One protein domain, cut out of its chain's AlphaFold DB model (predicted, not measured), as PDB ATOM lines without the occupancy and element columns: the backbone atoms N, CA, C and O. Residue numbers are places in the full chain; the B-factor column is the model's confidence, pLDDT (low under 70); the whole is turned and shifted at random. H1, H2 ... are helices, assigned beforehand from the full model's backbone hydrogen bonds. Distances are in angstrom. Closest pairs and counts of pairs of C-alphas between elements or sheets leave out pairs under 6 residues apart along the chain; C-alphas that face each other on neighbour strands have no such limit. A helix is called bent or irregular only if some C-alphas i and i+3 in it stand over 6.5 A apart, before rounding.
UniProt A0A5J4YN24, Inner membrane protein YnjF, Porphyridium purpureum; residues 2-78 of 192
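What this domain is: This is residues 2 to 78 of the 192 residues of the protein "Inner membrane protein YnjF" of Porphyridium purpureum (UniProt A0A5J4YN24). Three helices stand side by side in an up-and-down bundle, each running against the one before it in the chain, and together they make a slender rod. H2 and H3 are the two long ones and reach along most of the rod; the shorter H1 packs on both of them over part of their length, and the three axes make a flat triangle. The printed part has 77 residues with three named helices, H1, H2 and H3 in that order along the chain, and no named strand; its class is all helix. It is only just compact, close to loose, with a radius of gyration of the C-alphas of 13.6 A, and the C-alphas span 44 by 18 by 12 A.

How they stand to each other: The longest helix is H2, residues 21 to 47. It touches H1, residues 2 to 18, with 31 pairs of C-alphas within 8 A; the closest C-alphas are those of Cys 12 and Ala 27, 4.5 A apart. H1 and H2 run opposite ways at a shallow tilt of 13 degrees and form a helical hairpin. H1 also touches H3, residues 53 to 76, with 32 pairs of C-alphas within 8 A. The closest C-alphas of these two are those of Ala 13 and Ile 70, 4.4 A apart. H1 and H3 run the same way at a shallow tilt of 6 degrees. H2 and H3 are near each other, with 19 pairs of C-alphas within 10 A and a closest distance of 8.3 A. In H1 every O i to N i+4 pair is within hydrogen-bond range; in H2 it is 21 of 23 and in H3 19 of 20.

Where its parts are: H2 measures 39.6 A from C-alpha 21 at (339.219, 362.136, 338.209) to C-alpha 47 at (360.449, 382.056, 311.352). H1 begins at C-alpha 2, (353.796, 367.706, 314.843), and is 24.6 A long from C-alpha 2 to C-alpha 18. H3 is 34.8 A long from C-alpha 53 to C-alpha 76 and ends at (334.476, 355.635, 326.364). H3 is neither bent nor irregular, but only just: C-alphas 68 and 71 are 6.1 A apart.

The domain as a whole: The two C-alphas farthest apart are those of Gly 49 and Cys 78, 44.6 A. The C-alphas of Thr 2 and Cys 78, the first and last printed, are 29.1 A apart. The printed part has no cut. The link from H1 to H2, with 2 residues between them, is tight, and so is the link from H2 to H3, with 5. The mean pLDDT of the printed part is 89.6, and one printed residue, Gly 42 in H2, is under 70.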
ATOM      1  N   THR A   2     354.986 368.519 315.102       83.69
ATOM      2  CA  THR A   2     353.796 367.706 314.843       83.69
ATOM      3  C   THR A   2     353.765 366.326 315.504       83.69
ATOM      4  O   THR A   2     352.817 366.032 316.219       83.69
ATOM      5  N   PHE A   3     354.786 365.470 315.346       88.31
ATOM      6  CA  PHE A   3     354.765 364.129 315.963       88.31
ATOM      7  C   PHE A   3     354.731 364.172 317.495       88.31
ATOM      8  O   PHE A   3     354.018 363.385 318.113       88.31
ATOM      9  N   ALA A   4     355.463 365.104 318.112       88.69
ATOM     10  CA  ALA A   4     355.396 365.299 319.556       88.69
ATOM     11  C   ALA A   4     353.998 365.788 319.963       88.69
ATOM     12  O   ALA A   4     353.427 365.267 320.919       88.69
ATOM     13  N   GLY A   5     353.420 366.713 319.187       90.38
ATOM     14  CA  GLY A   5     352.025 367.133 319.323       90.38
ATOM     15  C   GLY A   5     351.068 365.939 319.291       90.38
ATOM     16  O   GLY A   5     350.335 365.726 320.255       90.38
ATOM     17  N   LEU A   6     351.136 365.106 318.249       93.12
ATOM     18  CA  LEU A   6     350.323 363.898 318.099       93.12
ATOM     19  C   LEU A   6     350.451 362.966 319.308       93.12
ATOM     20  O   LEU A   6     349.436 362.544 319.857       93.12
ATOM     21  N   CYS A   7     351.673 362.669 319.759       95.81
ATOM     22  CA  CYS A   7     351.891 361.820 320.930       95.81
ATOM     23  C   CYS A   7     351.226 362.398 322.187       95.81
ATOM     24  O   CYS A   7     350.525 361.673 322.889       95.81
ATOM     25  N   VAL A   8     351.385 363.699 322.454       95.50
ATOM     26  CA  VAL A   8     350.741 364.369 323.599       95.50
ATOM     27  C   VAL A   8     349.211 364.329 323.470       95.50
ATOM     28  O   VAL A   8     348.517 364.063 324.451       95.50
ATOM     29  N   GLY A   9     348.676 364.532 322.265       95.25
ATOM     30  CA  GLY A   9     347.238 364.474 322.000       95.25
ATOM     31  C   GLY A   9     346.645 363.069 322.163       95.25
ATOM     32  O   GLY A   9     345.582 362.909 322.759       95.25
ATOM     33  N   LEU A  10     347.351 362.029 321.716       97.38
ATOM     34  CA  LEU A  10     346.938 360.638 321.924       97.38
ATOM     35  C   LEU A  10     347.020 360.235 323.400       97.38
ATOM     36  O   LEU A  10     346.113 359.573 323.898       97.38
ATOM     37  N   LEU A  11     348.047 360.686 324.127       97.00
ATOM     38  CA  LEU A  11     348.126 360.496 325.578       97.00
ATOM     39  C   LEU A  11     346.947 361.168 326.293       97.00
ATOM     40  O   LEU A  11     346.346 360.553 327.172       97.00
ATOM     41  N   CYS A  12     346.556 362.376 325.873       97.19
ATOM     42  CA  CYS A  12     345.340 363.031 326.353       97.19
ATOM     43  C   CYS A  12     344.095 362.150 326.136       97.19
ATOM     44  O   CYS A  12     343.349 361.890 327.082       97.19
ATOM     45  N   ALA A  13     343.903 361.613 324.927       96.88
ATOM     46  CA  ALA A  13     342.783 360.721 324.629       96.88
ATOM     47  C   ALA A  13     342.807 359.436 325.482       96.88
ATOM     48  O   ALA A  13     341.777 359.039 326.033       96.88
ATOM     49  N   CYS A  14     343.974 358.811 325.671       97.00
ATOM     50  CA  CYS A  14     344.127 357.641 326.542       97.00
ATOM     51  C   CYS A  14     343.782 357.952 328.008       97.00
ATOM     52  O   CYS A  14     343.117 357.154 328.675       97.00
ATOM     53  N   LEU A  15     344.182 359.122 328.512       96.44
ATOM     54  CA  LEU A  15     343.819 359.578 329.855       96.44
ATOM     55  C   LEU A  15     342.302 359.783 329.991       96.44
ATOM     56  O   LEU A  15     341.727 359.410 331.017       96.44
ATOM     57  N   CYS A  16     341.635 360.272 328.940       96.38
ATOM     58  CA  CYS A  16     340.174 360.380 328.913       96.38
ATOM     59  C   CYS A  16     339.496 359.011 329.081       96.38
ATOM     60  O   CYS A  16     338.589 358.879 329.906       96.38
ATOM     61  N   VAL A  17     339.984 357.987 328.368       96.44
ATOM     62  CA  VAL A  17     339.459 356.605 328.411       96.44
ATOM     63  C   VAL A  17     339.547 355.994 329.810       96.44
ATOM     64  O   VAL A  17     338.679 355.213 330.210       96.44
ATOM     65  N   SER A  18     340.581 356.340 330.583       92.19
ATOM     66  CA  SER A  18     340.743 355.814 331.940       92.19
ATOM     67  C   SER A  18     339.585 356.205 332.871       92.19
ATOM     68  O   SER A  18     339.226 355.441 333.766       92.19
ATOM     69  N   GLY A  19     338.976 357.378 332.660       83.06
ATOM     70  CA  GLY A  19     337.763 357.810 333.362       83.06
ATOM     71  C   GLY A  19     337.938 358.223 334.833       83.06
ATOM     72  O   GLY A  19     336.971 358.684 335.439       83.06
ATOM     73  N   SER A  20     339.140 358.101 335.415       88.62
ATOM     74  CA  SER A  20     339.428 358.554 336.787       88.62
ATOM     75  C   SER A  20     339.517 360.085 336.870       88.62
ATOM     76  O   SER A  20     339.927 360.743 335.915       88.62
ATOM     77  N   ARG A  21     339.188 360.672 338.030       85.75
ATOM     78  CA  ARG A  21     339.219 362.136 338.209       85.75
ATOM     79  C   ARG A  21     340.623 362.725 338.028       85.75
ATOM     80  O   ARG A  21     340.764 363.740 337.361       85.75
ATOM     81  N   ALA A  22     341.645 362.055 338.560       89.75
ATOM     82  CA  ALA A  22     343.037 362.477 338.404       89.75
ATOM     83  C   ALA A  22     343.493 362.408 336.935       89.75
ATOM     84  O   ALA A  22     344.173 363.312 336.456       89.75
ATOM     85  N   HIS A  23     343.073 361.374 336.197       92.00
ATOM     86  CA  HIS A  23     343.391 361.261 334.774       92.00
ATOM     87  C   HIS A  23     342.669 362.311 333.927       92.00
ATOM     88  O   HIS A  23     343.238 362.768 332.946       92.00
ATOM     89  N   GLN A  24     341.462 362.741 334.305       89.38
ATOM     90  CA  GLN A  24     340.755 363.826 333.613       89.38
ATOM     91  C   GLN A  24     341.467 365.177 333.783       89.38
ATOM     92  O   GLN A  24     341.617 365.913 332.811       89.38
ATOM     93  N   ASP A  25     341.968 365.475 334.985       91.06
ATOM     94  CA  ASP A  25     342.742 366.700 335.229       91.06
ATOM     95  C   ASP A  25     344.079 366.673 334.465       91.06
ATOM     96  O   ASP A  25     344.471 367.665 333.848       91.06
ATOM     97  N   ALA A  26     344.732 365.507 334.411       94.81
ATOM     98  CA  ALA A  26     345.906 365.307 333.565       94.81
ATOM     99  C   ALA A  26     345.573 365.430 332.067       94.81
ATOM    100  O   ALA A  26     346.336 366.041 331.326       94.81
ATOM    101  N   ALA A  27     344.434 364.910 331.603       95.31
ATOM    102  CA  ALA A  27     344.020 365.020 330.206       95.31
ATOM    103  C   ALA A  27     343.845 366.487 329.786       95.31
ATOM    104  O   ALA A  27     344.354 366.884 328.739       95.31
ATOM    105  N   LEU A  28     343.224 367.320 330.629       94.50
ATOM    106  CA  LEU A  28     343.097 368.756 330.366       94.50
ATOM    107  C   LEU A  28     344.468 369.451 330.270       94.50
ATOM    108  O   LEU A  28     344.672 370.294 329.396       94.50
ATOM    109  N   LEU A  29     345.425 369.074 331.124       95.69
ATOM    110  CA  LEU A  29     346.796 369.581 331.037       95.69
ATOM    111  C   LEU A  29     347.466 369.168 329.718       95.69
ATOM    112  O   LEU A  29     348.049 370.006 329.034       95.69
ATOM    113  N   PHE A  30     347.362 367.895 329.334       96.25
ATOM    114  CA  PHE A  30     347.934 367.399 328.080       96.25
ATOM    115  C   PHE A  30     347.264 368.034 326.856       96.25
ATOM    116  O   PHE A  30     347.949 368.329 325.881       96.25
ATOM    117  N   TRP A  31     345.958 368.312 326.914       96.25
ATOM    118  CA  TRP A  31     345.263 369.103 325.900       96.25
ATOM    119  C   TRP A  31     345.877 370.499 325.758       96.25
ATOM    120  O   TRP A  31     346.255 370.891 324.656       96.25
ATOM    121  N   ALA A  32     346.056 371.221 326.868       94.69
ATOM    122  CA  ALA A  32     346.661 372.549 326.848       94.69
ATOM    123  C   ALA A  32     348.091 372.523 326.280       94.69
ATOM    124  O   ALA A  32     348.423 373.330 325.414       94.69
ATOM    125  N   VAL A  33     348.919 371.559 326.698       94.44
ATOM    126  CA  VAL A  33     350.283 371.382 326.168       94.44
ATOM    127  C   VAL A  33     350.260 371.084 324.672       94.44
ATOM    128  O   VAL A  33     351.030 371.672 323.918       94.44
ATOM    129  N   ASN A  34     349.366 370.208 324.220       94.25
ATOM    130  CA  ASN A  34     349.226 369.886 322.806       94.25
ATOM    131  C   ASN A  34     348.843 371.127 321.971       94.25
ATOM    132  O   ASN A  34     349.444 371.337 320.922       94.25
ATOM    133  N   ARG A  35     347.936 371.989 322.458       92.25
ATOM    134  CA  ARG A  35     347.583 373.253 321.779       92.25
ATOM    135  C   ARG A  35     348.723 374.276 321.771       92.25
ATOM    136  O   ARG A  35     348.878 375.006 320.797       92.25
ATOM    137  N   LEU A  36     349.541 374.317 322.825       88.88
ATOM    138  CA  LEU A  36     350.749 375.148 322.844       88.88
ATOM    139  C   LEU A  36     351.770 374.675 321.801       88.88
ATOM    140  O   LEU A  36     352.306 375.498 321.065       88.88
ATOM    141  N   LEU A  37     352.012 373.363 321.708       87.06
ATOM    142  CA  LEU A  37     352.934 372.789 320.723       87.06
ATOM    143  C   LEU A  37     352.488 373.066 319.282       87.06
ATOM    144  O   LEU A  37     353.327 373.414 318.456       87.06
ATOM    145  N   ASP A  38     351.190 372.948 319.014       82.44
ATOM    146  CA  ASP A  38     350.578 373.216 317.710       82.44
ATOM    147  C   ASP A  38     350.725 374.694 317.296       82.44
ATOM    148  O   ASP A  38     351.308 375.022 316.259       82.44
ATOM    149  N   GLY A  39     350.346 375.620 318.187       79.38
ATOM    150  CA  GLY A  39     350.513 377.057 317.946       79.38
ATOM    151  C   GLY A  39     351.975 377.481 317.749       79.38
ATOM    152  O   GLY A  39     352.261 378.419 317.000       79.38
ATOM    153  N   MET A  40     352.915 376.777 318.389       78.25
ATOM    154  CA  MET A  40     354.350 377.005 318.220       78.25
ATOM    155  C   MET A  40     354.889 376.467 316.892       78.25
ATOM    156  O   MET A  40     355.757 377.122 316.313       78.25
ATOM    157  N   ASP A  41     354.403 375.328 316.388       72.44
ATOM    158  CA  ASP A  41     354.946 374.697 315.175       72.44
ATOM    159  C   ASP A  41     354.735 375.588 313.944       72.44
ATOM    160  O   ASP A  41     355.675 375.870 313.196       72.44
ATOM    161  N   GLY A  42     353.532 376.156 313.801       68.81
ATOM    162  CA  GLY A  42     353.221 377.077 312.707       68.81
ATOM    163  C   GLY A  42     354.039 378.373 312.754       68.81
ATOM    164  O   GLY A  42     354.444 378.904 311.719       68.81
ATOM    165  N   VAL A  43     354.319 378.899 313.951       75.44
ATOM    166  CA  VAL A  43     355.158 380.097 314.127       75.44
ATOM    167  C   VAL A  43     356.623 379.777 313.829       75.44
ATOM    168  O   VAL A  43     357.266 380.502 313.067       75.44
ATOM    169  N   LEU A  44     357.140 378.674 314.368       75.50
ATOM    170  CA  LEU A  44     358.530 378.264 314.198       75.50
ATOM    171  C   LEU A  44     358.851 377.912 312.740       75.50
ATOM    172  O   LEU A  44     359.909 378.297 312.242       75.50
ATOM    173  N   ALA A  45     357.947 377.236 312.028       75.06
ATOM    174  CA  ALA A  45     358.120 376.918 310.611       75.06
ATOM    175  C   ALA A  45     358.249 378.185 309.744       75.06
ATOM    176  O   ALA A  45     359.104 378.239 308.858       75.06
ATOM    177  N   ARG A  46     357.464 379.231 310.051       71.69
ATOM    178  CA  ARG A  46     357.536 380.534 309.367       71.69
ATOM    179  C   ARG A  46     358.826 381.286 309.682       71.69
ATOM    180  O   ARG A  46     359.487 381.758 308.764       71.69
ATOM    181  N   PHE A  47     359.215 381.365 310.956       76.81
ATOM    182  CA  PHE A  47     360.449 382.056 311.352       76.81
ATOM    183  C   PHE A  47     361.720 381.347 310.875       76.81
ATOM    184  O   PHE A  47     362.716 382.005 310.594       76.81
ATOM    185  N   SER A  48     361.699 380.017 310.771       77.31
ATOM    186  CA  SER A  48     362.859 379.229 310.332       77.31
ATOM    187  C   SER A  48     362.989 379.094 308.811       77.31
ATOM    188  O   SER A  48     363.965 378.506 308.351       77.31
ATOM    189  N   GLY A  49     362.023 379.600 308.033       73.25
ATOM    190  CA  GLY A  49     362.006 379.464 306.572       73.25
ATOM    191  C   GLY A  49     361.836 378.020 306.081       73.25
ATOM    192  O   GLY A  49     362.164 377.725 304.937       73.25
ATOM    193  N   LYS A  50     361.354 377.110 306.938       75.44
ATOM    194  CA  LYS A  50     361.188 375.671 306.648       75.44
ATOM    195  C   LYS A  50     359.730 375.266 306.417       75.44
ATOM    196  O   LYS A  50     359.385 374.093 306.561       75.44
ATOM    197  N   ALA A  51     358.860 376.222 306.096       76.25
ATOM    198  CA  ALA A  51     357.492 375.916 305.700       76.25
ATOM    199  C   ALA A  51     357.505 375.021 304.446       76.25
ATOM    200  O   ALA A  51     358.210 375.310 303.482       76.25
ATOM    201  N   SER A  52     356.766 373.910 304.482       83.62
ATOM    202  CA  SER A  52     356.649 372.968 303.364       83.62
ATOM    203  C   SER A  52     355.235 372.402 303.291       83.62
ATOM    204  O   SER A  52     354.596 372.209 304.329       83.62
ATOM    205  N   ASP A  53     354.775 372.082 302.083       82.75
ATOM    206  CA  ASP A  53     353.429 371.536 301.853       82.75
ATOM    207  C   ASP A  53     353.236 370.181 302.538       82.75
ATOM    208  O   ASP A  53     352.186 369.913 303.121       82.75
ATOM    209  N   TRP A  54     354.276 369.339 302.536       85.25
ATOM    210  CA  TRP A  54     354.263 368.071 303.265       85.25
ATOM    211  C   TRP A  54     354.113 368.282 304.773       85.25
ATOM    212  O   TRP A  54     353.321 367.594 305.413       85.25
ATOM    213  N   GLY A  55     354.847 369.249 305.334       86.25
ATOM    214  CA  GLY A  55     354.725 369.612 306.742       86.25
ATOM    215  C   GLY A  55     353.307 370.067 307.079       86.25
ATOM    216  O   GLY A  55     352.731 369.561 308.032       86.25
ATOM    217  N   ALA A  56     352.721 370.940 306.255       83.62
ATOM    218  CA  ALA A  56     351.354 371.422 306.444       83.62
ATOM    219  C   ALA A  56     350.304 370.296 306.356       83.62
ATOM    220  O   ALA A  56     349.389 370.242 307.177       83.62
ATOM    221  N   LEU A  57     350.446 369.367 305.400       87.88
ATOM    222  CA  LEU A  57     349.563 368.203 305.274       87.88
ATOM    223  C   LEU A  57     349.690 367.250 306.470       87.88
ATOM    224  O   LEU A  57     348.689 366.716 306.954       87.88
ATOM    225  N   LEU A  58     350.913 367.005 306.936       89.38
ATOM    226  CA  LEU A  58     351.153 366.151 308.092       89.38
ATOM    227  C   LEU A  58     350.564 366.776 309.361       89.38
ATOM    228  O   LEU A  58     349.904 366.075 310.125       89.38
ATOM    229  N   ASP A  59     350.762 368.079 309.546       87.50
ATOM    230  CA  ASP A  59     350.272 368.844 310.689       87.50
ATOM    231  C   ASP A  59     348.756 368.749 310.817       87.50
ATOM    232  O   ASP A  59     348.243 368.215 311.803       87.50
ATOM    233  N   ILE A  60     348.042 369.091 309.741       87.94
ATOM    234  CA  ILE A  60     346.585 369.004 309.722       87.94
ATOM    235  C   ILE A  60     346.092 367.563 309.895       87.94
ATOM    236  O   ILE A  60     345.118 367.322 310.600       87.94
ATOM    237  N   SER A  61     346.780 366.570 309.325       91.56
ATOM    238  CA  SER A  61     346.390 365.163 309.484       91.56
ATOM    239  C   SER A  61     346.508 364.702 310.937       91.56
ATOM    240  O   SER A  61     345.600 364.054 311.464       91.56
ATOM    241  N   CYS A  62     347.610 365.045 311.606       92.75
ATOM    242  CA  CYS A  62     347.822 364.727 313.014       92.75
ATOM    243  C   CYS A  62     346.804 365.428 313.914       92.75
ATOM    244  O   CYS A  62     346.290 364.814 314.852       92.75
ATOM    245  N   ASP A  63     346.462 366.670 313.598       90.81
ATOM    246  CA  ASP A  63     345.470 367.432 314.340       90.81
ATOM    247  C   ASP A  63     344.088 366.770 314.292       90.81
ATOM    248  O   ASP A  63     343.441 366.582 315.323       90.81
ATOM    249  N   PHE A  64     343.665 366.305 313.113       93.06
ATOM    250  CA  PHE A  64     342.396 365.589 312.950       93.06
ATOM    251  C   PHE A  64     342.335 364.300 313.765       93.06
ATOM    252  O   PHE A  64     341.286 363.978 314.328       93.06
ATOM    253  N   VAL A  65     343.452 363.575 313.865       96.25
ATOM    254  CA  VAL A  65     343.536 362.385 314.719       96.25
ATOM    255  C   VAL A  65     343.288 362.762 316.179       96.25
ATOM    256  O   VAL A  65     342.492 362.102 316.846       96.25
ATOM    257  N   VAL A  66     343.910 363.835 316.676       96.19
ATOM    258  CA  VAL A  66     343.739 364.293 318.065       96.19
ATOM    259  C   VAL A  66     342.312 364.789 318.319       96.19
ATOM    260  O   VAL A  66     341.682 364.371 319.296       96.19
ATOM    261  N   TYR A  67     341.770 365.614 317.420       95.06
ATOM    262  CA  TYR A  67     340.400 366.125 317.504       95.06
ATOM    263  C   TYR A  67     339.348 365.006 317.451       95.06
ATOM    264  O   TYR A  67     338.311 365.106 318.098       95.06
ATOM    265  N   ALA A  68     339.588 363.904 316.739       96.88
ATOM    266  CA  ALA A  68     338.683 362.755 316.776       96.88
ATOM    267  C   ALA A  68     338.870 361.907 318.048       96.88
ATOM    268  O   ALA A  68     337.894 361.492 318.677       96.88
ATOM    269  N   ALA A  69     340.120 361.651 318.443       98.00
ATOM    270  CA  ALA A  69     340.447 360.728 319.525       98.00
ATOM    271  C   ALA A  69     339.982 361.222 320.903       98.00
ATOM    272  O   ALA A  69     339.508 360.417 321.706       98.00
ATOM    273  N   ILE A  70     340.086 362.524 321.189       97.81
ATOM    274  CA  ILE A  70     339.733 363.072 322.508       97.81
ATOM    275  C   ILE A  70     338.227 362.925 322.816       97.81
ATOM    276  O   ILE A  70     337.909 362.325 323.847       97.81
ATOM    277  N   PRO A  71     337.278 363.378 321.966       97.81
ATOM    278  CA  PRO A  71     335.846 363.190 322.206       97.81
ATOM    279  C   PRO A  71     335.455 361.716 322.340       97.81
ATOM    280  O   PRO A  71     334.670 361.370 323.223       97.81
ATOM    281  N   ILE A  72     336.049 360.837 321.524       98.31
ATOM    282  CA  ILE A  72     335.866 359.383 321.641       98.31
ATOM    283  C   ILE A  72     336.330 358.906 323.023       98.31
ATOM    284  O   ILE A  72     335.590 358.211 323.720       98.31
ATOM    285  N   GLY A  73     337.526 359.315 323.450       97.50
ATOM    286  CA  GLY A  73     338.077 358.954 324.751       97.50
ATOM    287  C   GLY A  73     337.212 359.424 325.922       97.50
ATOM    288  O   GLY A  73     337.015 358.670 326.875       97.50
ATOM    289  N   LEU A  74     336.642 360.633 325.844       97.31
ATOM    290  CA  LEU A  74     335.740 361.177 326.866       97.31
ATOM    291  C   LEU A  74     334.470 360.330 327.025       97.31
ATOM    292  O   LEU A  74     334.048 360.078 328.157       97.31
ATOM    293  N   VAL A  75     333.891 359.869 325.910       97.50
ATOM    294  CA  VAL A  75     332.696 359.010 325.908       97.50
ATOM    295  C   VAL A  75     333.008 357.615 326.422       97.50
ATOM    296  O   VAL A  75     332.313 357.129 327.309       97.50
ATOM    297  N   VAL A  76     334.071 356.982 325.924       96.56
ATOM    298  CA  VAL A  76     334.476 355.635 326.364       96.56
ATOM    299  C   VAL A  76     334.848 355.627 327.852       96.56
ATOM    300  O   VAL A  76     334.603 354.649 328.559       96.56
ATOM    301  N   GLY A  77     335.393 356.733 328.359       95.56
ATOM    302  CA  GLY A  77     335.681 356.913 329.779       95.56
ATOM    303  C   GLY A  77     334.441 357.038 330.674       95.56
ATOM    304  O   GLY A  77     334.584 357.031 331.898       95.56
ATOM    305  N   CYS A  78     333.228 357.185 330.129       94.44
ATOM    306  CA  CYS A  78     331.982 357.154 330.901       94.44
ATOM    307  C   CYS A  78     331.558 355.703 331.171       94.44
ATOM    308  O   CYS A  78     331.088 355.008 330.275       94.44
TER     309      CYS A  78